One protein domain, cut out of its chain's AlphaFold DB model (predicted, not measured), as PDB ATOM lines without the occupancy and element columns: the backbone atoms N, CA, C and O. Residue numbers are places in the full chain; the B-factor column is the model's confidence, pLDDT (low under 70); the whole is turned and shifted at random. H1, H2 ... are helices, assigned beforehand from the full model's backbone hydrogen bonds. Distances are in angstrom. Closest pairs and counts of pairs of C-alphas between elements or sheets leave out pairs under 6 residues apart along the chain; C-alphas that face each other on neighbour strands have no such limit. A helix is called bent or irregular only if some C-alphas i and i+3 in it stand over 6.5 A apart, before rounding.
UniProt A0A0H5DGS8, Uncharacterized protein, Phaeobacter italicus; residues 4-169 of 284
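What this domain is: This is residues 4 to 169 of the 284 residues of an uncharacterized protein of Phaeobacter italicus (UniProt A0A0H5DGS8). The long helix H8 runs lengthwise beside H1 and a helical hairpin of arm H4b and H5, making an elongated helical body, with H6 and arm H4a crossing nearest its centre. H4b, H5 and H8 form an up-and-down bundle, each running against the one before; residues 102 to 111 stick out. The printed part has 166 residues with eight named helices, H1 to H8 in chain order, and no named strand: all helix. It is compact, radius of gyration of the C-alphas 17.6 A, spanning 56 by 34 by 27 A.

How they stand to each other: H8, residues 140 to 169, touches H1, residues 4 to 25, at a shallow tilt of 14 degrees, opposite ways; the closest C-alphas, Val 10 and Gln 151, are 6.2 A apart. H4, residues 44 to 68, one helix by its hydrogen bonds, is bent: C-alphas 52 and 55 are 7.5 A apart, and arms H4a, 44 to 52, and H4b, 55 to 68, stand at 61 degrees. H5, residues 70 to 80, touches H8 at residues 146 to 157 alone; the closest C-alphas are Val 76 and Ile 150, 6.2 A. H6, residues 84 to 98, touches H4a with residues 89 to 93 alone, and H3, residues 35 to 40, with Ile 96 alone, 6.1 A from Leu 35 by closest C-alphas. H2, residues 27 to 33, is close but not clearly touching H3; H7, residues 106 to 122, is near H6. H6 and H7 are irregular, C-alphas 87 and 90, and 107 and 110, each 7.5 A apart. Every O i to N i+4 pair is within hydrogen-bond range in H1, H4a and H5; H2 has 2 of 3, H4b 9 of 10, H6 8 of 11, H8 22 of 26, H3 0 of 2 and H7 5 of 13, with i+3 pairs 2 of 3 in H3 and 4 of 14 in H7.

Where its parts are: H8 is 42.0 A long, ending at C-alpha 169 (7.154, 10.552, 45.876). H1, 31.9 A, begins at C-alpha 4 (7.357, -5.385, 46.903).

The domain as a whole: The farthest C-alphas, Ala 126 and Asp 169, are 59.0 A apart. The printed part has no cut; the link from H7 to H8 is long, 17 residues. Mean pLDDT of the printed part is 74.5, with residues 94 to 138 among those under 70.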
ATOM      1  N   HIS A   4       8.212  -4.234  46.619       84.56
ATOM      2  CA  HIS A   4       7.357  -5.385  46.903       84.56
ATOM      3  C   HIS A   4       7.958  -6.654  46.291       84.56
ATOM      4  O   HIS A   4       8.130  -7.655  46.985       84.56
ATOM      5  N   GLU A   5       8.368  -6.580  45.025       87.69
ATOM      6  CA  GLU A   5       9.016  -7.670  44.294       87.69
ATOM      7  C   GLU A   5      10.348  -8.088  44.944       87.69
ATOM      8  O   GLU A   5      10.680  -9.278  44.982       87.69
ATOM      9  N   LEU A   6      11.109  -7.127  45.491       90.88
ATOM     10  CA  LEU A   6      12.340  -7.396  46.239       90.88
ATOM     11  C   LEU A   6      12.057  -8.120  47.562       90.88
ATOM     12  O   LEU A   6      12.751  -9.080  47.901       90.88
ATOM     13  N   ARG A   7      11.031  -7.692  48.300       90.44
ATOM     14  CA  ARG A   7      10.621  -8.361  49.536       90.44
ATOM     15  C   ARG A   7      10.174  -9.797  49.273       90.44
ATOM     16  O   ARG A   7      10.618 -10.710  49.968       90.44
ATOM     17  N   GLU A   8       9.372 -10.014  48.233       92.75
ATOM     18  CA  GLU A   8       8.992 -11.359  47.796       92.75
ATOM     19  C   GLU A   8      10.225 -12.198  47.441       92.75
ATOM     20  O   GLU A   8      10.328 -13.351  47.854       92.75
ATOM     21  N   LEU A   9      11.208 -11.618  46.744       93.88
ATOM     22  CA  LEU A   9      12.449 -12.318  46.409       93.88
ATOM     23  C   LEU A   9      13.211 -12.752  47.670       93.88
ATOM     24  O   LEU A   9      13.703 -13.878  47.735       93.88
ATOM     25  N   VAL A  10      13.281 -11.903  48.698       93.44
ATOM     26  CA  VAL A  10      13.903 -12.247  49.989       93.44
ATOM     27  C   VAL A  10      13.197 -13.429  50.661       93.44
ATOM     28  O   VAL A  10      13.865 -14.331  51.179       93.44
ATOM     29  N   GLU A  11      11.864 -13.431  50.678       93.62
ATOM     30  CA  GLU A  11      11.051 -14.500  51.271       93.62
ATOM     31  C   GLU A  11      11.168 -15.816  50.485       93.62
ATOM     32  O   GLU A  11      11.220 -16.913  51.061       93.62
ATOM     33  N   ASP A  12      11.282 -15.721  49.168       93.81
ATOM     34  CA  ASP A  12      11.426 -16.865  48.280       93.81
ATOM     35  C   ASP A  12      12.809 -17.506  48.378       93.81
ATOM     36  O   ASP A  12      12.905 -18.728  48.525       93.81
ATOM     37  N   LEU A  13      13.881 -16.711  48.440       93.94
ATOM     38  CA  LEU A  13      15.219 -17.237  48.727       93.94
ATOM     39  C   LEU A  13      15.300 -17.873  50.120       93.94
ATOM     40  O   LEU A  13      15.964 -18.898  50.291       93.94
ATOM     41  N   ALA A  14      14.585 -17.327  51.113       93.50
ATOM     42  CA  ALA A  14      14.478 -17.952  52.431       93.50
ATOM     43  C   ALA A  14      13.799 -19.330  52.353       93.50
ATOM     44  O   ALA A  14      14.231 -20.277  53.014       93.50
ATOM     45  N   SER A  15      12.764 -19.452  51.520       93.00
ATOM     46  CA  SER A  15      12.036 -20.704  51.301       93.00
ATOM     47  C   SER A  15      12.930 -21.756  50.628       93.00
ATOM     48  O   SER A  15      13.008 -22.892  51.100       93.00
ATOM     49  N   VAL A  16      13.684 -21.366  49.592       92.81
ATOM     50  CA  VAL A  16      14.682 -22.233  48.931       92.81
ATOM     51  C   VAL A  16      15.756 -22.688  49.914       92.81
ATOM     52  O   VAL A  16      16.101 -23.868  49.955       92.81
ATOM     53  N   ARG A  17      16.249 -21.782  50.759       93.25
ATOM     54  CA  ARG A  17      17.239 -22.103  51.789       93.25
ATOM     55  C   ARG A  17      16.735 -23.167  52.765       93.25
ATOM     56  O   ARG A  17      17.453 -24.125  53.045       93.25
ATOM     57  N   VAL A  18      15.518 -23.014  53.294       93.06
ATOM     58  CA  VAL A  18      14.909 -24.007  54.200       93.06
ATOM     59  C   VAL A  18      14.788 -25.360  53.503       93.06
ATOM     60  O   VAL A  18      15.173 -26.381  54.071       93.06
ATOM     61  N   PHE A  19      14.337 -25.361  52.253       92.12
ATOM     62  CA  PHE A  19      14.228 -26.571  51.450       92.12
ATOM     63  C   PHE A  19      15.589 -27.260  51.223       92.12
ATOM     64  O   PHE A  19      15.712 -28.468  51.428       92.12
ATOM     65  N   PHE A  20      16.640 -26.506  50.894       89.94
ATOM     66  CA  PHE A  20      18.003 -27.030  50.758       89.94
ATOM     67  C   PHE A  20      18.551 -27.609  52.065       89.94
ATOM     68  O   PHE A  20      19.204 -28.653  52.048       89.94
ATOM     69  N   ILE A  21      18.239 -26.998  53.210       89.62
ATOM     70  CA  ILE A  21      18.581 -27.558  54.524       89.62
ATOM     71  C   ILE A  21      17.863 -28.893  54.754       89.62
ATOM     72  O   ILE A  21      18.470 -29.832  55.265       89.62
ATOM     73  N   GLU A  22      16.590 -29.010  54.379       89.31
ATOM     74  CA  GLU A  22      15.845 -30.265  54.505       89.31
ATOM     75  C   GLU A  22      16.385 -31.370  53.588       89.31
ATOM     76  O   GLU A  22      16.466 -32.526  54.015       89.31
ATOM     77  N   ILE A  23      16.823 -31.027  52.371       86.19
ATOM     78  CA  ILE A  23      17.556 -31.957  51.498       86.19
ATOM     79  C   ILE A  23      18.848 -32.406  52.185       86.19
ATOM     80  O   ILE A  23      19.078 -33.608  52.306       86.19
ATOM     81  N   ALA A  24      19.652 -31.469  52.699       85.38
ATOM     82  CA  ALA A  24      20.921 -31.774  53.359       85.38
ATOM     83  C   ALA A  24      20.736 -32.688  54.585       85.38
ATOM     84  O   ALA A  24      21.448 -33.677  54.744       85.38
ATOM     85  N   LYS A  25      19.722 -32.431  55.423       85.88
ATOM     86  CA  LYS A  25      19.385 -33.288  56.577       85.88
ATOM     87  C   LYS A  25      19.015 -34.714  56.171       85.88
ATOM     88  O   LYS A  25      19.247 -35.650  56.933       85.88
ATOM     89  N   LYS A  26      18.396 -34.878  55.001       85.62
ATOM     90  CA  LYS A  26      17.914 -36.167  54.490       85.62
ATOM     91  C   LYS A  26      18.869 -36.790  53.474       85.62
ATOM     92  O   LYS A  26      18.530 -37.843  52.942       85.62
ATOM     93  N   GLN A  27      20.050 -36.212  53.248       78.19
ATOM     94  CA  GLN A  27      20.994 -36.632  52.208       78.19
ATOM     95  C   GLN A  27      21.273 -38.138  52.252       78.19
ATOM     96  O   GLN A  27      21.009 -38.831  51.276       78.19
ATOM     97  N   ALA A  28      21.676 -38.673  53.410       73.50
ATOM     98  CA  ALA A  28      21.966 -40.101  53.563       73.50
ATOM     99  C   ALA A  28      20.763 -41.009  53.232       73.50
ATOM    100  O   ALA A  28      20.929 -42.125  52.752       73.50
ATOM    101  N   HIS A  29      19.535 -40.541  53.475       73.50
ATOM    102  CA  HIS A  29      18.321 -41.279  53.125       73.50
ATOM    103  C   HIS A  29      17.983 -41.156  51.634       73.50
ATOM    104  O   HIS A  29      17.597 -42.140  51.008       73.50
ATOM    105  N   LEU A  30      18.146 -39.963  51.058       73.12
ATOM    106  CA  LEU A  30      17.935 -39.702  49.634       73.12
ATOM    107  C   LEU A  30      18.934 -40.476  48.766       73.12
ATOM    108  O   LEU A  30      18.550 -40.984  47.721       73.12
ATOM    109  N   GLU A  31      20.174 -40.648  49.228       68.75
ATOM    110  CA  GLU A  31      21.193 -41.466  48.557       68.75
ATOM    111  C   GLU A  31      20.824 -42.954  48.481       68.75
ATOM    112  O   GLU A  31      21.246 -43.651  47.561       68.75
ATOM    113  N   ILE A  32      20.026 -43.446  49.434       69.25
ATOM    114  CA  ILE A  32      19.574 -44.843  49.483       69.25
ATOM    115  C   ILE A  32      18.269 -45.031  48.700       69.25
ATOM    116  O   ILE A  32      18.082 -46.060  48.053       69.25
ATOM    117  N   VAL A  33      17.343 -44.072  48.805       70.06
ATOM    118  CA  VAL A  33      15.952 -44.228  48.344       70.06
ATOM    119  C   VAL A  33      15.672 -43.523  47.011       70.06
ATOM    120  O   VAL A  33      14.694 -43.884  46.373       70.06
ATOM    121  N   GLY A  34      16.511 -42.581  46.566       67.88
ATOM    122  CA  GLY A  34      16.373 -41.879  45.280       67.88
ATOM    123  C   GLY A  34      15.794 -40.455  45.368       67.88
ATOM    124  O   GLY A  34      15.218 -40.052  46.387       67.88
ATOM    125  N   LEU A  35      15.957 -39.666  44.286       69.00
ATOM    126  CA  LEU A  35      15.567 -38.238  44.220       69.00
ATOM    127  C   LEU A  35      14.046 -38.072  44.229       69.00
ATOM    128  O   LEU A  35      13.564 -37.010  44.623       69.00
ATOM    129  N   GLU A  36      13.264 -39.098  43.867       70.19
ATOM    130  CA  GLU A  36      11.803 -38.987  43.830       70.19
ATOM    131  C   GLU A  36      11.203 -38.647  45.208       70.19
ATOM    132  O   GLU A  36      10.096 -38.113  45.321       70.19
ATOM    133  N   ARG A  37      11.946 -38.920  46.289       77.06
ATOM    134  CA  ARG A  37      11.549 -38.590  47.661       77.06
ATOM    135  C   ARG A  37      11.692 -37.114  48.002       77.06
ATOM    136  O   ARG A  37      11.033 -36.678  48.944       77.06
ATOM    137  N   ILE A  38      12.461 -36.341  47.234       80.38
ATOM    138  CA  ILE A  38      12.608 -34.894  47.437       80.38
ATOM    139  C   ILE A  38      11.262 -34.179  47.284       80.38
ATOM    140  O   ILE A  38      10.973 -33.267  48.050       80.38
ATOM    141  N   ARG A  39      10.374 -34.659  46.403       76.06
ATOM    142  CA  ARG A  39       9.023 -34.089  46.238       76.06
ATOM    143  C   ARG A  39       8.149 -34.195  47.486       76.06
ATOM    144  O   ARG A  39       7.181 -33.461  47.627       76.06
ATOM    145  N   ARG A  40       8.472 -35.127  48.389       84.00
ATOM    146  CA  ARG A  40       7.762 -35.314  49.665       84.00
ATOM    147  C   ARG A  40       8.314 -34.425  50.775       84.00
ATOM    148  O   ARG A  40       7.819 -34.491  51.898       84.00
ATOM    149  N   ILE A  41       9.373 -33.666  50.502       86.81
ATOM    150  CA  ILE A  41       9.888 -32.669  51.430       86.81
ATOM    151  C   ILE A  41       8.938 -31.474  51.393       86.81
ATOM    152  O   ILE A  41       8.556 -30.988  50.330       86.81
ATOM    153  N   GLU A  42       8.543 -31.026  52.577       85.44
ATOM    154  CA  GLU A  42       7.712 -29.842  52.735       85.44
ATOM    155  C   GLU A  42       8.376 -28.627  52.071       85.44
ATOM    156  O   GLU A  42       9.583 -28.418  52.191       85.44
ATOM    157  N   GLY A  43       7.590 -27.846  51.328       84.12
ATOM    158  CA  GLY A  43       8.093 -26.686  50.591       84.12
ATOM    159  C   GLY A  43       8.714 -26.993  49.224       84.12
ATOM    160  O   GLY A  43       9.148 -26.056  48.560       84.12
ATOM    161  N   PHE A  44       8.717 -28.255  48.765       87.00
ATOM    162  CA  PHE A  44       9.237 -28.635  47.443       87.00
ATOM    163  C   PHE A  44       8.625 -27.829  46.288       87.00
ATOM    164  O   PHE A  44       9.369 -27.334  45.443       87.00
ATOM    165  N   GLU A  45       7.293 -27.713  46.229       86.00
ATOM    166  CA  GLU A  45       6.608 -27.049  45.109       86.00
ATOM    167  C   GLU A  45       7.023 -25.580  45.009       86.00
ATOM    168  O   GLU A  45       7.532 -25.155  43.972       86.00
ATOM    169  N   LYS A  46       6.925 -24.849  46.128       89.31
ATOM    170  CA  LYS A  46       7.349 -23.449  46.213       89.31
ATOM    171  C   LYS A  46       8.833 -23.288  45.878       89.31
ATOM    172  O   LYS A  46       9.191 -22.451  45.058       89.31
ATOM    173  N   ALA A  47       9.711 -24.096  46.475       89.81
ATOM    174  CA  ALA A  47      11.146 -24.001  46.213       89.81
ATOM    175  C   ALA A  47      11.485 -24.293  44.744       89.81
ATOM    176  O   ALA A  47      12.333 -23.619  44.173       89.81
ATOM    177  N   SER A  48      10.802 -25.248  44.112       86.56
ATOM    178  CA  SER A  48      11.009 -25.580  42.698       86.56
ATOM    179  C   SER A  48      10.585 -24.451  41.764       86.56
ATOM    180  O   SER A  48      11.296 -24.146  40.810       86.56
ATOM    181  N   GLU A  49       9.452 -23.807  42.041       88.31
ATOM    182  CA  GLU A  49       9.000 -22.633  41.290       88.31
ATOM    183  C   GLU A  49       9.998 -21.472  41.397       88.31
ATOM    184  O   GLU A  49      10.378 -20.868  40.388       88.31
ATOM    185  N   VAL A  50      10.503 -21.218  42.606       90.50
ATOM    186  CA  VAL A  50      11.524 -20.191  42.832       90.50
ATOM    187  C   VAL A  50      12.816 -20.548  42.099       90.50
ATOM    188  O   VAL A  50      13.336 -19.714  41.368       90.50
ATOM    189  N   LEU A  51      13.312 -21.784  42.208       88.94
ATOM    190  CA  LEU A  51      14.546 -22.229  41.539       88.94
ATOM    191  C   LEU A  51      14.488 -22.103  40.009       88.94
ATOM    192  O   LEU A  51      15.517 -21.886  39.378       88.94
ATOM    193  N   ARG A  52      13.300 -22.200  39.404       85.62
ATOM    194  CA  ARG A  52      13.104 -21.993  37.959       85.62
ATOM    195  C   ARG A  52      13.169 -20.531  37.531       85.62
ATOM    196  O   ARG A  52      13.507 -20.255  36.386       85.62
ATOM    197  N   SER A  53      12.809 -19.612  38.422       88.19
ATOM    198  CA  SER A  53      12.748 -18.173  38.142       88.19
ATOM    199  C   SER A  53      13.893 -17.378  38.779       88.19
ATOM    200  O   SER A  53      14.032 -16.186  38.507       88.19
ATOM    201  N   ILE A  54      14.726 -18.024  39.602       89.56
ATOM    202  CA  ILE A  54      15.744 -17.373  40.436       89.56
ATOM    203  C   ILE A  54      16.765 -16.582  39.615       89.56
ATOM    204  O   ILE A  54      17.098 -15.466  39.998       89.56
ATOM    205  N   GLU A  55      17.206 -17.110  38.472       87.62
ATOM    206  CA  GLU A  55      18.144 -16.429  37.573       87.62
ATOM    207  C   GLU A  55      17.549 -15.111  37.068       87.62
ATOM    208  O   GLU A  55      18.143 -14.046  37.248       87.62
ATOM    209  N   THR A  56      16.336 -15.164  36.509       89.62
ATOM    210  CA  THR A  56      15.625 -13.983  36.009       89.62
ATOM    211  C   THR A  56      15.435 -12.946  37.113       89.62
ATOM    212  O   THR A  56      15.754 -11.773  36.918       89.62
ATOM    213  N   ARG A  57      14.982 -13.371  38.298       91.75
ATOM    214  CA  ARG A  57      14.705 -12.457  39.415       91.75
ATOM    215  C   ARG A  57      15.972 -11.837  39.999       91.75
ATOM    216  O   ARG A  57      15.980 -10.645  40.299       91.75
ATOM    217  N   LEU A  58      17.061 -12.597  40.121       91.88
ATOM    218  CA  LEU A  58      18.354 -12.059  40.553       91.88
ATOM    219  C   LEU A  58      18.936 -11.089  39.515       91.88
ATOM    220  O   LEU A  58      19.471 -10.046  39.896       91.88
ATOM    221  N   ALA A  59      18.772 -11.363  38.220       89.38
ATOM    222  CA  ALA A  59      19.189 -10.448  37.161       89.38
ATOM    223  C   ALA A  59      18.375  -9.138  37.171       89.38
ATOM    224  O   ALA A  59      18.931  -8.047  37.012       89.38
ATOM    225  N   GLU A  60      17.060  -9.214  37.386       89.75
ATOM    226  CA  GLU A  60      16.191  -8.043  37.555       89.75
ATOM    227  C   GLU A  60      16.564  -7.220  38.788       89.75
ATOM    228  O   GLU A  60      16.634  -5.983  38.709       89.75
ATOM    229  N   PHE A  61      16.864  -7.894  39.901       93.38
ATOM    230  CA  PHE A  61      17.416  -7.258  41.087       93.38
ATOM    231  C   PHE A  61      18.724  -6.532  40.755       93.38
ATOM    232  O   PHE A  61      18.815  -5.336  41.013       93.38
ATOM    233  N   GLN A  62      19.708  -7.188  40.127       90.75
ATOM    234  CA  GLN A  62      20.995  -6.567  39.785       90.75
ATOM    235  C   GLN A  62      20.820  -5.317  38.912       90.75
ATOM    236  O   GLN A  62      21.396  -4.267  39.210       90.75
ATOM    237  N   ARG A  63      19.975  -5.381  37.874       87.94
ATOM    238  CA  ARG A  63      19.680  -4.214  37.021       87.94
ATOM    239  C   ARG A  63      19.115  -3.047  37.825       87.94
ATOM    240  O   ARG A  63      19.507  -1.908  37.591       87.94
ATOM    241  N   SER A  64      18.217  -3.331  38.765       86.50
ATOM    242  CA  SER A  64      17.558  -2.309  39.583       86.50
ATOM    243  C   SER A  64      18.510  -1.755  40.656       86.50
ATOM    244  O   SER A  64      18.653  -0.541  40.823       86.50
ATOM    245  N   ALA A  65      19.247  -2.639  41.331       88.62
ATOM    246  CA  ALA A  65      20.199  -2.315  42.385       88.62
ATOM    247  C   ALA A  65      21.383  -1.493  41.869       88.62
ATOM    248  O   ALA A  65      21.891  -0.651  42.602       88.62
ATOM    249  N   ARG A  66      21.784  -1.652  40.599       86.62
ATOM    250  CA  ARG A  66      22.834  -0.831  39.976       86.62
ATOM    251  C   ARG A  66      22.590   0.672  40.140       86.62
ATOM    252  O   ARG A  66      23.551   1.427  40.256       86.62
ATOM    253  N   PHE A  67      21.328   1.099  40.139       80.31
ATOM    254  CA  PHE A  67      20.947   2.508  40.251       80.31
ATOM    255  C   PHE A  67      20.461   2.895  41.649       80.31
ATOM    256  O   PHE A  67      20.637   4.042  42.050       80.31
ATOM    257  N   ALA A  68      19.828   1.970  42.376       80.06
ATOM    258  CA  ALA A  68      19.259   2.242  43.697       80.06
ATOM    259  C   ALA A  68      20.248   2.014  44.852       80.06
ATOM    260  O   ALA A  68      20.230   2.754  45.830       80.06
ATOM    261  N   ALA A  69      21.125   1.016  44.735       87.00
ATOM    262  CA  ALA A  69      22.108   0.655  45.753       87.00
ATOM    263  C   ALA A  69      23.393   0.099  45.102       87.00
ATOM    264  O   ALA A  69      23.633  -1.114  45.144       87.00
ATOM    265  N   PRO A  70      24.241   0.960  44.496       84.06
ATOM    266  CA  PRO A  70      25.403   0.526  43.712       84.06
ATOM    267  C   PRO A  70      26.386  -0.358  44.493       84.06
ATOM    268  O   PRO A  70      26.910  -1.332  43.953       84.06
ATOM    269  N   GLU A  71      26.592  -0.065  45.781       88.94
ATOM    270  CA  GLU A  71      27.460  -0.856  46.663       88.94
ATOM    271  C   GLU A  71      26.915  -2.268  46.913       88.94
ATOM    272  O   GLU A  71      27.676  -3.234  47.003       88.94
ATOM    273  N   ILE A  72      25.589  -2.403  47.026       91.31
ATOM    274  CA  ILE A  72      24.934  -3.701  47.207       91.31
ATOM    275  C   ILE A  72      24.979  -4.482  45.899       91.31
ATOM    276  O   ILE A  72      25.315  -5.665  45.915       91.31
ATOM    277  N   HIS A  73      24.717  -3.815  44.773       91.69
ATOM    278  CA  HIS A  73      24.873  -4.404  43.448       91.69
ATOM    279  C   HIS A  73      26.272  -5.005  43.268       91.69
ATOM    280  O   HIS A  73      26.380  -6.169  42.906       91.69
ATOM    281  N   GLU A  74      27.343  -4.264  43.575       91.62
ATOM    282  CA  GLU A  74      28.708  -4.781  43.418       91.62
ATOM    283  C   GLU A  74      28.965  -6.025  44.284       91.62
ATOM    284  O   GLU A  74      29.546  -7.003  43.812       91.62
ATOM    285  N   LYS A  75      28.507  -6.017  45.543       92.56
ATOM    286  CA  LYS A  75      28.659  -7.163  46.454       92.56
ATOM    287  C   LYS A  75      27.879  -8.384  45.975       92.56
ATOM    288  O   LYS A  75      28.420  -9.484  46.004       92.56
ATOM    289  N   VAL A  76      26.635  -8.196  45.536       92.12
ATOM    290  CA  VAL A  76      25.795  -9.289  45.037       92.12
ATOM    291  C   VAL A  76      26.364  -9.848  43.738       92.12
ATOM    292  O   VAL A  76      26.533 -11.057  43.642       92.12
ATOM    293  N   THR A  77      26.766  -9.000  42.790       92.31
ATOM    294  CA  THR A  77      27.405  -9.440  41.542       92.31
ATOM    295  C   THR A  77      28.670 -10.249  41.808       92.31
ATOM    296  O   THR A  77      28.815 -11.319  41.243       92.31
ATOM    297  N   LYS A  78      29.531  -9.838  42.750       92.81
ATOM    298  CA  LYS A  78      30.719 -10.630  43.124       92.81
ATOM    299  C   LYS A  78      30.401 -12.004  43.711       92.81
ATOM    300  O   LYS A  78      31.223 -12.902  43.588       92.81
ATOM    301  N   ILE A  79      29.277 -12.152  44.415       90.19
ATOM    302  CA  ILE A  79      28.860 -13.460  44.938       90.19
ATOM    303  C   ILE A  79      28.307 -14.315  43.800       90.19
ATOM    304  O   ILE A  79      28.606 -15.498  43.740       90.19
ATOM    305  N   LEU A  80      27.515 -13.712  42.914       89.12
ATOM    306  CA  LEU A  80      26.860 -14.392  41.802       89.12
ATOM    307  C   LEU A  80      27.832 -14.790  40.681       89.12
ATOM    308  O   LEU A  80      27.646 -15.848  40.087       89.12
ATOM    309  N   ASP A  81      28.881 -14.002  40.439       86.56
ATOM    310  CA  ASP A  81      29.957 -14.300  39.490       86.56
ATOM    311  C   ASP A  81      30.757 -15.523  39.975       86.56
ATOM    312  O   ASP A  81      31.726 -15.416  40.730       86.56
ATOM    313  N   GLY A  82      30.327 -16.709  39.544       78.19
ATOM    314  CA  GLY A  82      30.879 -18.000  39.963       78.19
ATOM    315  C   GLY A  82      30.041 -18.741  41.006       78.19
ATOM    316  O   GLY A  82      30.489 -19.769  41.517       78.19
ATOM    317  N   SER A  83      28.835 -18.257  41.325       83.75
ATOM    318  CA  SER A  83      27.902 -18.995  42.172       83.75
ATOM    319  C   SER A  83      27.192 -20.090  41.373       83.75
ATOM    320  O   SER A  83      26.512 -19.794  40.387       83.75
ATOM    321  N   PRO A  84      27.200 -21.347  41.852       81.81
ATOM    322  CA  PRO A  84      26.386 -22.396  41.256       81.81
ATOM    323  C   PRO A  84      24.880 -22.157  41.454       81.81
ATOM    324  O   PRO A  84      24.076 -22.866  40.857       81.81
ATOM    325  N   LEU A  85      24.471 -21.183  42.277       82.31
ATOM    326  CA  LEU A  85      23.065 -20.830  42.464       82.31
ATOM    327  C   LEU A  85      22.423 -20.339  41.162       82.31
ATOM    328  O   LEU A  85      21.263 -20.648  40.928       82.31
ATOM    329  N   ILE A  86      23.150 -19.607  40.317       78.75
ATOM    330  CA  ILE A  86      22.625 -19.195  39.008       78.75
ATOM    331  C   ILE A  86      22.726 -20.360  38.028       78.75
ATOM    332  O   ILE A  86      21.728 -20.760  37.437       78.75
ATOM    333  N   ASP A  87      23.913 -20.955  37.926       72.06
ATOM    334  CA  ASP A  87      24.218 -21.911  36.860       72.06
ATOM    335  C   ASP A  87      23.497 -23.259  37.012       72.06
ATOM    336  O   ASP A  87      23.330 -23.988  36.037       72.06
ATOM    337  N   ARG A  88      23.112 -23.638  38.238       74.31
ATOM    338  CA  ARG A  88      22.657 -25.002  38.563       74.31
ATOM    339  C   ARG A  88      21.305 -25.066  39.278       74.31
ATOM    340  O   ARG A  88      20.785 -26.163  39.474       74.31
ATOM    341  N   ALA A  89      20.697 -23.944  39.675       75.69
ATOM    342  CA  ALA A  89      19.403 -23.969  40.377       75.69
ATOM    343  C   ALA A  89      18.266 -24.543  39.521       75.69
ATOM    344  O   ALA A  89      17.492 -25.384  39.991       75.69
ATOM    345  N   SER A  90      18.193 -24.129  38.257       69.06
ATOM    346  CA  SER A  90      17.224 -24.652  37.290       69.06
ATOM    347  C   SER A  90      17.456 -26.143  37.017       69.06
ATOM    348  O   SER A  90      16.496 -26.908  36.907       69.06
ATOM    349  N   GLU A  91      18.718 -26.579  37.012       71.88
ATOM    350  CA  GLU A  91      19.098 -27.982  36.844       71.88
ATOM    351  C   GLU A  91      18.634 -28.862  38.009       71.88
ATOM    352  O   GLU A  91      18.193 -29.982  37.774       71.88
ATOM    353  N   ILE A  92      18.664 -28.368  39.255       72.62
ATOM    354  CA  ILE A  92      18.128 -29.103  40.416       72.62
ATOM    355  C   ILE A  92      16.630 -29.349  40.242       72.62
ATOM    356  O   ILE A  92      16.165 -30.477  40.421       72.62
ATOM    357  N   SER A  93      15.873 -28.308  39.883       73.00
ATOM    358  CA  SER A  93      14.429 -28.437  39.662       73.00
ATOM    359  C   SER A  93      14.140 -29.443  38.544       73.00
ATOM    360  O   SER A  93      13.334 -30.355  38.730       73.00
ATOM    361  N   LEU A  94      14.863 -29.339  37.427       68.25
ATOM    362  CA  LEU A  94      14.714 -30.236  36.287       68.25
ATOM    363  C   LEU A  94      15.119 -31.682  36.619       68.25
ATOM    364  O   LEU A  94      14.427 -32.618  36.225       68.25
ATOM    365  N   ALA A  95      16.204 -31.890  37.365       67.00
ATOM    366  CA  ALA A  95      16.664 -33.219  37.763       67.00
ATOM    367  C   ALA A  95      15.641 -33.933  38.659       67.00
ATOM    368  O   ALA A  95      15.392 -35.127  38.475       67.00
ATOM    369  N   ILE A  96      15.007 -33.206  39.588       68.81
ATOM    370  CA  ILE A  96      13.946 -33.760  40.441       68.81
ATOM    371  C   ILE A  96      12.714 -34.150  39.607       68.81
ATOM    372  O   ILE A  96      12.068 -35.154  39.906       68.81
ATOM    373  N   GLU A  97      12.402 -33.407  38.544       67.75
ATOM    374  CA  GLU A  97      11.288 -33.725  37.643       67.75
ATOM    375  C   GLU A  97      11.580 -34.874  36.675       67.75
ATOM    376  O   GLU A  97      10.706 -35.702  36.426       67.75
ATOM    377  N   ILE A  98      12.800 -34.967  36.138       63.25
ATOM    378  CA  ILE A  98      13.201 -36.065  35.246       63.25
ATOM    379  C   ILE A  98      13.264 -37.389  36.013       63.25
ATOM    380  O   ILE A  98      12.826 -38.415  35.491       63.25
ATOM    381  N   ALA A  99      13.748 -37.380  37.261       59.28
ATOM    382  CA  ALA A  99      13.759 -38.560  38.131       59.28
ATOM    383  C   ALA A  99      12.351 -39.151  38.368       59.28
ATOM    384  O   ALA A  99      12.220 -40.308  38.765       59.28
ATOM    385  N   ASP A 100      11.299 -38.383  38.080       60.75
ATOM    386  CA  ASP A 100       9.894 -38.750  38.235       60.75
ATOM    387  C   ASP A 100       9.238 -39.274  36.939       60.75
ATOM    388  O   ASP A 100       8.015 -39.333  36.845       60.75
ATOM    389  N   SER A 101       9.995 -39.668  35.904       49.22
ATOM    390  CA  SER A 101       9.454 -39.999  34.572       49.22
ATOM    391  C   SER A 101       8.622 -41.302  34.475       49.22
ATOM    392  O   SER A 101       8.894 -42.183  33.657       49.22
ATOM    393  N   ARG A 102       7.543 -41.404  35.258       48.06
ATOM    394  CA  ARG A 102       6.286 -42.079  34.904       48.06
ATOM    395  C   ARG A 102       5.238 -41.101  34.337       48.06
ATOM    396  O   ARG A 102       4.204 -41.566  33.868       48.06
ATOM    397  N   THR A 103       5.489 -39.785  34.325       44.00
ATOM    398  CA  THR A 103       4.480 -38.758  33.965       44.00
ATOM    399  C   THR A 103       5.003 -37.587  33.115       44.00
ATOM    400  O   THR A 103       4.630 -36.444  33.360       44.00
ATOM    401  N   LEU A 104       5.845 -37.809  32.100       44.00
ATOM    402  CA  LEU A 104       6.239 -36.713  31.194       44.00
ATOM    403  C   LEU A 104       5.170 -36.460  30.105       44.00
ATOM    404  O   LEU A 104       4.884 -37.364  29.315       44.00
ATOM    405  N   PRO A 105       4.603 -35.240  29.991       42.66
ATOM    406  CA  PRO A 105       3.797 -34.838  28.840       42.66
ATOM    407  C   PRO A 105       4.677 -34.737  27.585       42.66
ATOM    408  O   PRO A 105       5.771 -34.174  27.623       42.66
ATOM    409  N   SER A 106       4.176 -35.207  26.441       47.53
ATOM    410  CA  SER A 106       4.905 -35.305  25.161       47.53
ATOM    411  C   SER A 106       5.481 -33.990  24.606       47.53
ATOM    412  O   SER A 106       6.272 -34.014  23.665       47.53
ATOM    413  N   LYS A 107       5.128 -32.838  25.188       47.59
ATOM    414  CA  LYS A 107       5.589 -31.507  24.765       47.59
ATOM    415  C   LYS A 107       7.023 -31.163  25.198       47.59
ATOM    416  O   LYS A 107       7.586 -30.223  24.653       47.59
ATOM    417  N   PHE A 108       7.622 -31.915  26.124       49.22
ATOM    418  CA  PHE A 108       8.965 -31.629  26.662       49.22
ATOM    419  C   PHE A 108      10.098 -32.458  26.020       49.22
ATOM    420  O   PHE A 108      11.274 -32.226  26.287       49.22
ATOM    421  N   LEU A 109       9.759 -33.387  25.121       44.75
ATOM    422  CA  LEU A 109      10.701 -34.280  24.430       44.75
ATOM    423  C   LEU A 109      11.783 -33.597  23.558       44.75
ATOM    424  O   LEU A 109      12.900 -34.116  23.544       44.75
ATOM    425  N   PRO A 110      11.537 -32.474  22.846       44.91
ATOM    426  CA  PRO A 110      12.545 -31.925  21.934       44.91
ATOM    427  C   PRO A 110      13.683 -31.171  22.639       44.91
ATOM    428  O   PRO A 110      14.780 -31.103  22.101       44.91
ATOM    429  N   VAL A 111      13.445 -30.618  23.835       44.69
ATOM    430  CA  VAL A 111      14.483 -29.906  24.611       44.69
ATOM    431  C   VAL A 111      15.371 -30.900  25.369       44.69
ATOM    432  O   VAL A 111      16.573 -30.695  25.510       44.69
ATOM    433  N   LEU A 112      14.798 -32.031  25.786       40.53
ATOM    434  CA  LEU A 112      15.510 -33.083  26.508       40.53
ATOM    435  C   LEU A 112      16.506 -33.859  25.635       40.53
ATOM    436  O   LEU A 112      17.511 -34.319  26.160       40.53
ATOM    437  N   SER A 113      16.296 -33.999  24.322       42.69
ATOM    438  CA  SER A 113      17.184 -34.818  23.474       42.69
ATOM    439  C   SER A 113      18.583 -34.222  23.272       42.69
ATOM    440  O   SER A 113      19.534 -34.979  23.083       42.69
ATOM    441  N   HIS A 114      18.735 -32.898  23.370       42.06
ATOM    442  CA  HIS A 114      20.046 -32.238  23.327       42.06
ATOM    443  C   HIS A 114      20.750 -32.163  24.687       42.06
ATOM    444  O   HIS A 114      21.956 -31.950  24.726       42.06
ATOM    445  N   ILE A 115      20.027 -32.399  25.784       43.28
ATOM    446  CA  ILE A 115      20.537 -32.285  27.160       43.28
ATOM    447  C   ILE A 115      20.742 -33.681  27.792       43.28
ATOM    448  O   ILE A 115      21.632 -33.885  28.614       43.28
ATOM    449  N   ALA A 116      19.997 -34.699  27.357       39.19
ATOM    450  CA  ALA A 116      20.014 -36.044  27.937       39.19
ATOM    451  C   ALA A 116      21.353 -36.792  27.788       39.19
ATOM    452  O   ALA A 116      21.650 -37.658  28.610       39.19
ATOM    453  N   GLY A 117      22.166 -36.474  26.774       39.75
ATOM    454  CA  GLY A 117      23.449 -37.149  26.530       39.75
ATOM    455  C   GLY A 117      24.481 -36.922  27.640       39.75
ATOM    456  O   GLY A 117      25.149 -37.870  28.063       39.75
ATOM    457  N   ASP A 118      24.553 -35.697  28.160       42.16
ATOM    458  CA  ASP A 118      25.468 -35.339  29.248       42.16
ATOM    459  C   ASP A 118      24.859 -35.658  30.624       42.16
ATOM    460  O   ASP A 118      25.551 -36.121  31.535       42.16
ATOM    461  N   TYR A 119      23.534 -35.547  30.756       43.94
ATOM    462  CA  TYR A 119      22.817 -35.814  32.006       43.94
ATOM    463  C   TYR A 119      22.665 -37.307  32.338       43.94
ATOM    464  O   TYR A 119      22.672 -37.673  33.513       43.94
ATOM    465  N   ALA A 120      22.612 -38.196  31.340       40.97
ATOM    466  CA  ALA A 120      22.607 -39.646  31.568       40.97
ATOM    467  C   ALA A 120      23.899 -40.151  32.245       40.97
ATOM    468  O   ALA A 120      23.877 -41.179  32.924       40.97
ATOM    469  N   LYS A 121      25.015 -39.417  32.104       41.19
ATOM    470  CA  LYS A 121      26.265 -39.679  32.840       41.19
ATOM    471  C   LYS A 121      26.275 -39.062  34.242       41.19
ATOM    472  O   LYS A 121      26.873 -39.654  35.133       41.19
ATOM    473  N   LEU A 122      25.602 -37.927  34.442       41.56
ATOM    474  CA  LEU A 122      25.503 -37.223  35.732       41.56
ATOM    475  C   LEU A 122      24.511 -37.874  36.713       41.56
ATOM    476  O   LEU A 122      24.710 -37.779  37.918       41.56
ATOM    477  N   PHE A 123      23.473 -38.555  36.216       44.75
ATOM    478  CA  PHE A 123      22.372 -39.084  37.039       44.75
ATOM    479  C   PHE A 123      22.067 -40.574  36.810       44.75
ATOM    480  O   PHE A 123      21.016 -41.072  37.214       44.75
ATOM    481  N   GLY A 124      22.985 -41.321  36.188       40.06
ATOM    482  CA  GLY A 124      22.922 -42.782  36.213       40.06
ATOM    483  C   GLY A 124      22.910 -43.292  37.660       40.06
ATOM    484  O   GLY A 124      23.514 -42.684  38.536       40.06
ATOM    485  N   ILE A 125      22.255 -44.425  37.920       40.44
ATOM    486  CA  ILE A 125      22.031 -45.017  39.260       40.44
ATOM    487  C   ILE A 125      23.324 -45.135  40.116       40.44
ATOM    488  O   ILE A 125      23.255 -45.196  41.339       40.44
ATOM    489  N   ALA A 126      24.514 -45.109  39.499       38.75
ATOM    490  CA  ALA A 126      25.818 -45.104  40.173       38.75
ATOM    491  C   ALA A 126      26.373 -43.708  40.562       38.75
ATOM    492  O   ALA A 126      27.231 -43.639  41.436       38.75
ATOM    493  N   ALA A 127      25.898 -42.610  39.960       43.69
ATOM    494  CA  ALA A 127      26.347 -41.229  40.207       43.69
ATOM    495  C   ALA A 127      25.665 -40.563  41.421       43.69
ATOM    496  O   ALA A 127      26.018 -39.462  41.830       43.69
ATOM    497  N   PHE A 128      24.689 -41.247  42.019       50.38
ATOM    498  CA  PHE A 128      23.921 -40.749  43.157       50.38
ATOM    499  C   PHE A 128      24.728 -40.716  44.461       50.38
ATOM    500  O   PHE A 128      24.514 -39.863  45.323       50.38
ATOM    501  N   LYS A 129      25.681 -41.643  44.593       44.00
ATOM    502  CA  LYS A 129      26.597 -41.719  45.729       44.00
ATOM    503  C   LYS A 129      27.585 -40.552  45.614       44.00
ATOM    504  O   LYS A 129      28.533 -40.633  44.841       44.00
ATOM    505  N   GLY A 130      27.311 -39.463  46.329       50.94
ATOM    506  CA  GLY A 130      28.098 -38.228  46.268       50.94
ATOM    507  C   GLY A 130      27.494 -37.103  45.423       50.94
ATOM    508  O   GLY A 130      28.158 -36.094  45.232       50.94
ATOM    509  N   ALA A 131      26.243 -37.203  44.949       54.12
ATOM    510  CA  ALA A 131      25.603 -36.115  44.188       54.12
ATOM    511  C   ALA A 131      25.493 -34.794  44.981       54.12
ATOM    512  O   ALA A 131      25.467 -33.727  44.373       54.12
ATOM    513  N   PHE A 132      25.472 -34.874  46.315       52.78
ATOM    514  CA  PHE A 132      25.368 -33.741  47.243       52.78
ATOM    515  C   PHE A 132      26.627 -33.529  48.107       52.78
ATOM    516  O   PHE A 132      26.605 -32.704  49.023       52.78
ATOM    517  N   ASP A 133      27.714 -34.266  47.846       52.84
ATOM    518  CA  ASP A 133      28.996 -34.056  48.531       52.84
ATOM    519  C   ASP A 133      29.669 -32.751  48.073       52.84
ATOM    520  O   ASP A 133      29.262 -32.126  47.094       52.84
ATOM    521  N   SER A 134      30.728 -32.322  48.768       46.16
ATOM    522  CA  SER A 134      31.475 -31.102  48.410       46.16
ATOM    523  C   SER A 134      32.063 -31.112  46.992       46.16
ATOM    524  O   SER A 134      32.241 -30.037  46.430       46.16
ATOM    525  N   ASP A 135      32.294 -32.301  46.427       45.72
ATOM    526  CA  ASP A 135      32.750 -32.531  45.044       45.72
ATOM    527  C   ASP A 135      31.631 -33.112  44.147       45.72
ATOM    528  O   ASP A 135      31.885 -33.639  43.062       45.72
ATOM    529  N   GLY A 136      30.386 -33.074  44.629       52.91
ATOM    530  CA  GLY A 136      29.217 -33.630  43.965       52.91
ATOM    531  C   GLY A 136      28.714 -32.803  42.786       52.91
ATOM    532  O   GLY A 136      29.024 -31.625  42.629       52.91
ATOM    533  N   VAL A 137      27.873 -33.435  41.967       59.66
ATOM    534  CA  VAL A 137      27.214 -32.817  40.802       59.66
ATOM    535  C   VAL A 137      26.351 -31.609  41.194       59.66
ATOM    536  O   VAL A 137      26.242 -30.652  40.429       59.66
ATOM    537  N   ILE A 138      25.752 -31.642  42.388       68.19
ATOM    538  CA  ILE A 138      24.925 -30.570  42.939       68.19
ATOM    539  C   ILE A 138      25.650 -29.977  44.158       68.19
ATOM    540  O   ILE A 138      25.606 -30.564  45.243       68.19
ATOM    541  N   PRO A 139      26.282 -28.794  44.038       75.44
ATOM    542  CA  PRO A 139      27.066 -28.187  45.113       75.44
ATOM    543  C   PRO A 139      26.166 -27.493  46.156       75.44
ATOM    544  O   PRO A 139      26.249 -26.284  46.386       75.44
ATOM    545  N   LEU A 140      25.300 -28.268  46.819       80.69
ATOM    546  CA  LEU A 140      24.275 -27.795  47.759       80.69
ATOM    547  C   LEU A 140      24.863 -26.941  48.890       80.69
ATOM    548  O   LEU A 140      24.285 -25.929  49.283       80.69
ATOM    549  N   ARG A 141      26.049 -27.315  49.388       82.19
ATOM    550  CA  ARG A 141      26.767 -26.555  50.419       82.19
ATOM    551  C   ARG A 141      27.144 -25.155  49.941       82.19
ATOM    552  O   ARG A 141      26.970 -24.203  50.695       82.19
ATOM    553  N   GLN A 142      27.659 -25.029  48.718       85.06
ATOM    554  CA  GLN A 142      28.047 -23.730  48.171       85.06
ATOM    555  C   GLN A 142      26.810 -22.869  47.909       85.06
ATOM    556  O   GLN A 142      26.788 -21.714  48.312       85.06
ATOM    557  N   MET A 143      25.742 -23.455  47.360       88.44
ATOM    558  CA  MET A 143      24.470 -22.751  47.171       88.44
ATOM    559  C   MET A 143      23.881 -22.236  48.488       88.44
ATOM    560  O   MET A 143      23.393 -21.113  48.543       88.44
ATOM    561  N   LEU A 144      23.948 -23.026  49.565       89.31
ATOM    562  CA  LEU A 144      23.532 -22.583  50.898       89.31
ATOM    563  C   LEU A 144      24.378 -21.408  51.404       89.31
ATOM    564  O   LEU A 144      23.820 -20.451  51.934       89.31
ATOM    565  N   ILE A 145      25.701 -21.455  51.209       90.19
ATOM    566  CA  ILE A 145      26.608 -20.352  51.564       90.19
ATOM    567  C   ILE A 145      26.267 -19.089  50.765       90.19
ATOM    568  O   ILE A 145      26.249 -17.995  51.327       90.19
ATOM    569  N   ASP A 146      25.991 -19.225  49.471       91.19
ATOM    570  CA  ASP A 146      25.663 -18.092  48.608       91.19
ATOM    571  C   ASP A 146      24.320 -17.477  49.005       91.19
ATOM    572  O   ASP A 146      24.236 -16.260  49.166       91.19
ATOM    573  N   LEU A 147      23.302 -18.302  49.282       92.44
ATOM    574  CA  LEU A 147      22.019 -17.848  49.825       92.44
ATOM    575  C   LEU A 147      22.198 -17.107  51.159       92.44
ATOM    576  O   LEU A 147      21.661 -16.011  51.317       92.44
ATOM    577  N   ASP A 148      23.000 -17.646  52.084       91.94
ATOM    578  CA  ASP A 148      23.308 -17.007  53.374       91.94
ATOM    579  C   ASP A 148      24.021 -15.652  53.217       91.94
ATOM    580  O   ASP A 148      23.864 -14.767  54.059       91.94
ATOM    581  N   ARG A 149      24.797 -15.464  52.142       92.56
ATOM    582  CA  ARG A 149      25.501 -14.206  51.849       92.56
ATOM    583  C   ARG A 149      24.634 -13.196  51.101       92.56
ATOM    584  O   ARG A 149      24.732 -12.002  51.373       92.56
ATOM    585  N   ILE A 150      23.797 -13.654  50.174       93.00
ATOM    586  CA  ILE A 150      22.949 -12.806  49.323       93.00
ATOM    587  C   ILE A 150      21.730 -12.293  50.093       93.00
ATOM    588  O   ILE A 150      21.377 -11.119  49.981       93.00
ATOM    589  N   GLN A 151      21.102 -13.135  50.914       92.75
ATOM    590  CA  GLN A 151      19.885 -12.783  51.642       92.75
ATOM    591  C   GLN A 151      20.007 -11.520  52.522       92.75
ATOM    592  O   GLN A 151      19.120 -10.666  52.434       92.75
ATOM    593  N   PRO A 152      21.059 -11.328  53.346       93.00
ATOM    594  CA  PRO A 152      21.207 -10.093  54.115       93.00
ATOM    595  C   PRO A 152      21.441  -8.869  53.220       93.00
ATOM    596  O   PRO A 152      20.969  -7.788  53.553       93.00
ATOM    597  N   LEU A 153      22.108  -9.029  52.072       93.56
ATOM    598  CA  LEU A 153      22.336  -7.938  51.122       93.56
ATOM    599  C   LEU A 153      21.034  -7.488  50.449       93.56
ATOM    600  O   LEU A 153      20.796  -6.288  50.336       93.56
ATOM    601  N   LEU A 154      20.175  -8.432  50.052       92.19
ATOM    602  CA  LEU A 154      18.843  -8.131  49.516       92.19
ATOM    603  C   LEU A 154      17.964  -7.427  50.556       92.19
ATOM    604  O   LEU A 154      17.321  -6.437  50.228       92.19
ATOM    605  N   LYS A 155      17.996  -7.878  51.818       91.62
ATOM    606  CA  LYS A 155      17.305  -7.190  52.921       91.62
ATOM    607  C   LYS A 155      17.817  -5.769  53.127       91.62
ATOM    608  O   LYS A 155      17.026  -4.857  53.290       91.62
ATOM    609  N   SER A 156      19.132  -5.557  53.082       89.81
ATOM    610  CA  SER A 156      19.683  -4.200  53.146       89.81
ATOM    611  C   SER A 156      19.275  -3.350  51.942       89.81
ATOM    612  O   SER A 156      19.078  -2.151  52.094       89.81
ATOM    613  N   ALA A 157      19.122  -3.943  50.753       88.12
ATOM    614  CA  ALA A 157      18.626  -3.224  49.583       88.12
ATOM    615  C   ALA A 157      17.159  -2.809  49.731       88.12
ATOM    616  O   ALA A 157      16.795  -1.762  49.206       88.12
ATOM    617  N   GLU A 158      16.339  -3.570  50.461       86.88
ATOM    618  CA  GLU A 158      14.928  -3.242  50.707       86.88
ATOM    619  C   GLU A 158      14.775  -1.822  51.267       86.88
ATOM    620  O   GLU A 158      13.999  -1.038  50.727       86.88
ATOM    621  N   ASP A 159      15.612  -1.434  52.235       82.38
ATOM    622  CA  ASP A 159      15.610  -0.084  52.810       82.38
ATOM    623  C   ASP A 159      15.943   1.003  51.774       82.38
ATOM    624  O   ASP A 159      15.362   2.088  51.799       82.38
ATOM    625  N   HIS A 160      16.862   0.727  50.844       81.50
ATOM    626  CA  HIS A 160      17.218   1.666  49.777       81.50
ATOM    627  C   HIS A 160      16.097   1.808  48.743       81.50
ATOM    628  O   HIS A 160      15.831   2.913  48.276       81.50
ATOM    629  N   PHE A 161      15.431   0.707  48.389       80.50
ATOM    630  CA  PHE A 161      14.302   0.721  47.457       80.50
ATOM    631  C   PHE A 161      13.070   1.380  48.079       80.50
ATOM    632  O   PHE A 161      12.414   2.182  47.416       80.50
ATOM    633  N   TRP A 162      12.808   1.108  49.358       78.31
ATOM    634  CA  TRP A 162      11.758   1.756  50.133       78.31
ATOM    635  C   TRP A 162      11.983   3.266  50.227       78.31
ATOM    636  O   TRP A 162      11.111   4.042  49.845       78.31
ATOM    637  N   ARG A 163      13.179   3.696  50.659       70.75
ATOM    638  CA  ARG A 163      13.517   5.124  50.757       70.75
ATOM    639  C   ARG A 163      13.493   5.814  49.412       70.75
ATOM    640  O   ARG A 163      13.003   6.922  49.344       70.75
ATOM    641  N   ARG A 164      13.951   5.172  48.340       65.38
ATOM    642  CA  ARG A 164      13.870   5.754  46.999       65.38
ATOM    643  C   ARG A 164      12.424   5.938  46.540       65.38
ATOM    644  O   ARG A 164      12.118   6.975  45.969       65.38
ATOM    645  N   GLY A 165      11.549   4.959  46.781       59.84
ATOM    646  CA  GLY A 165      10.120   5.105  46.499       59.84
ATOM    647  C   GLY A 165       9.506   6.265  47.285       59.84
ATOM    648  O   GLY A 165       8.808   7.090  46.710       59.84
ATOM    649  N   TYR A 166       9.853   6.373  48.568       54.69
ATOM    650  CA  TYR A 166       9.355   7.416  49.462       54.69
ATOM    651  C   TYR A 166       9.919   8.810  49.140       54.69
ATOM    652  O   TYR A 166       9.163   9.764  49.021       54.69
ATOM    653  N   GLU A 167      11.229   8.939  48.929       52.62
ATOM    654  CA  GLU A 167      11.912  10.195  48.595       52.62
ATOM    655  C   GLU A 167      11.545  10.680  47.182       52.62
ATOM    656  O   GLU A 167      11.378  11.882  46.983       52.62
ATOM    657  N   GLU A 168      11.366   9.788  46.194       49.25
ATOM    658  CA  GLU A 168      10.888  10.183  44.856       49.25
ATOM    659  C   GLU A 168       9.419  10.656  44.876       49.25
ATOM    660  O   GLU A 168       9.102  11.603  44.151       49.25
ATOM    661  N   ASP A 169       8.539  10.070  45.703       48.59
ATOM    662  CA  ASP A 169       7.154  10.552  45.876       48.59
ATOM    663  C   ASP A 169       7.064  11.801  46.779       48.59
ATOM    664  O   ASP A 169       6.236  12.675  46.519       48.59
TER     665      ASP A 169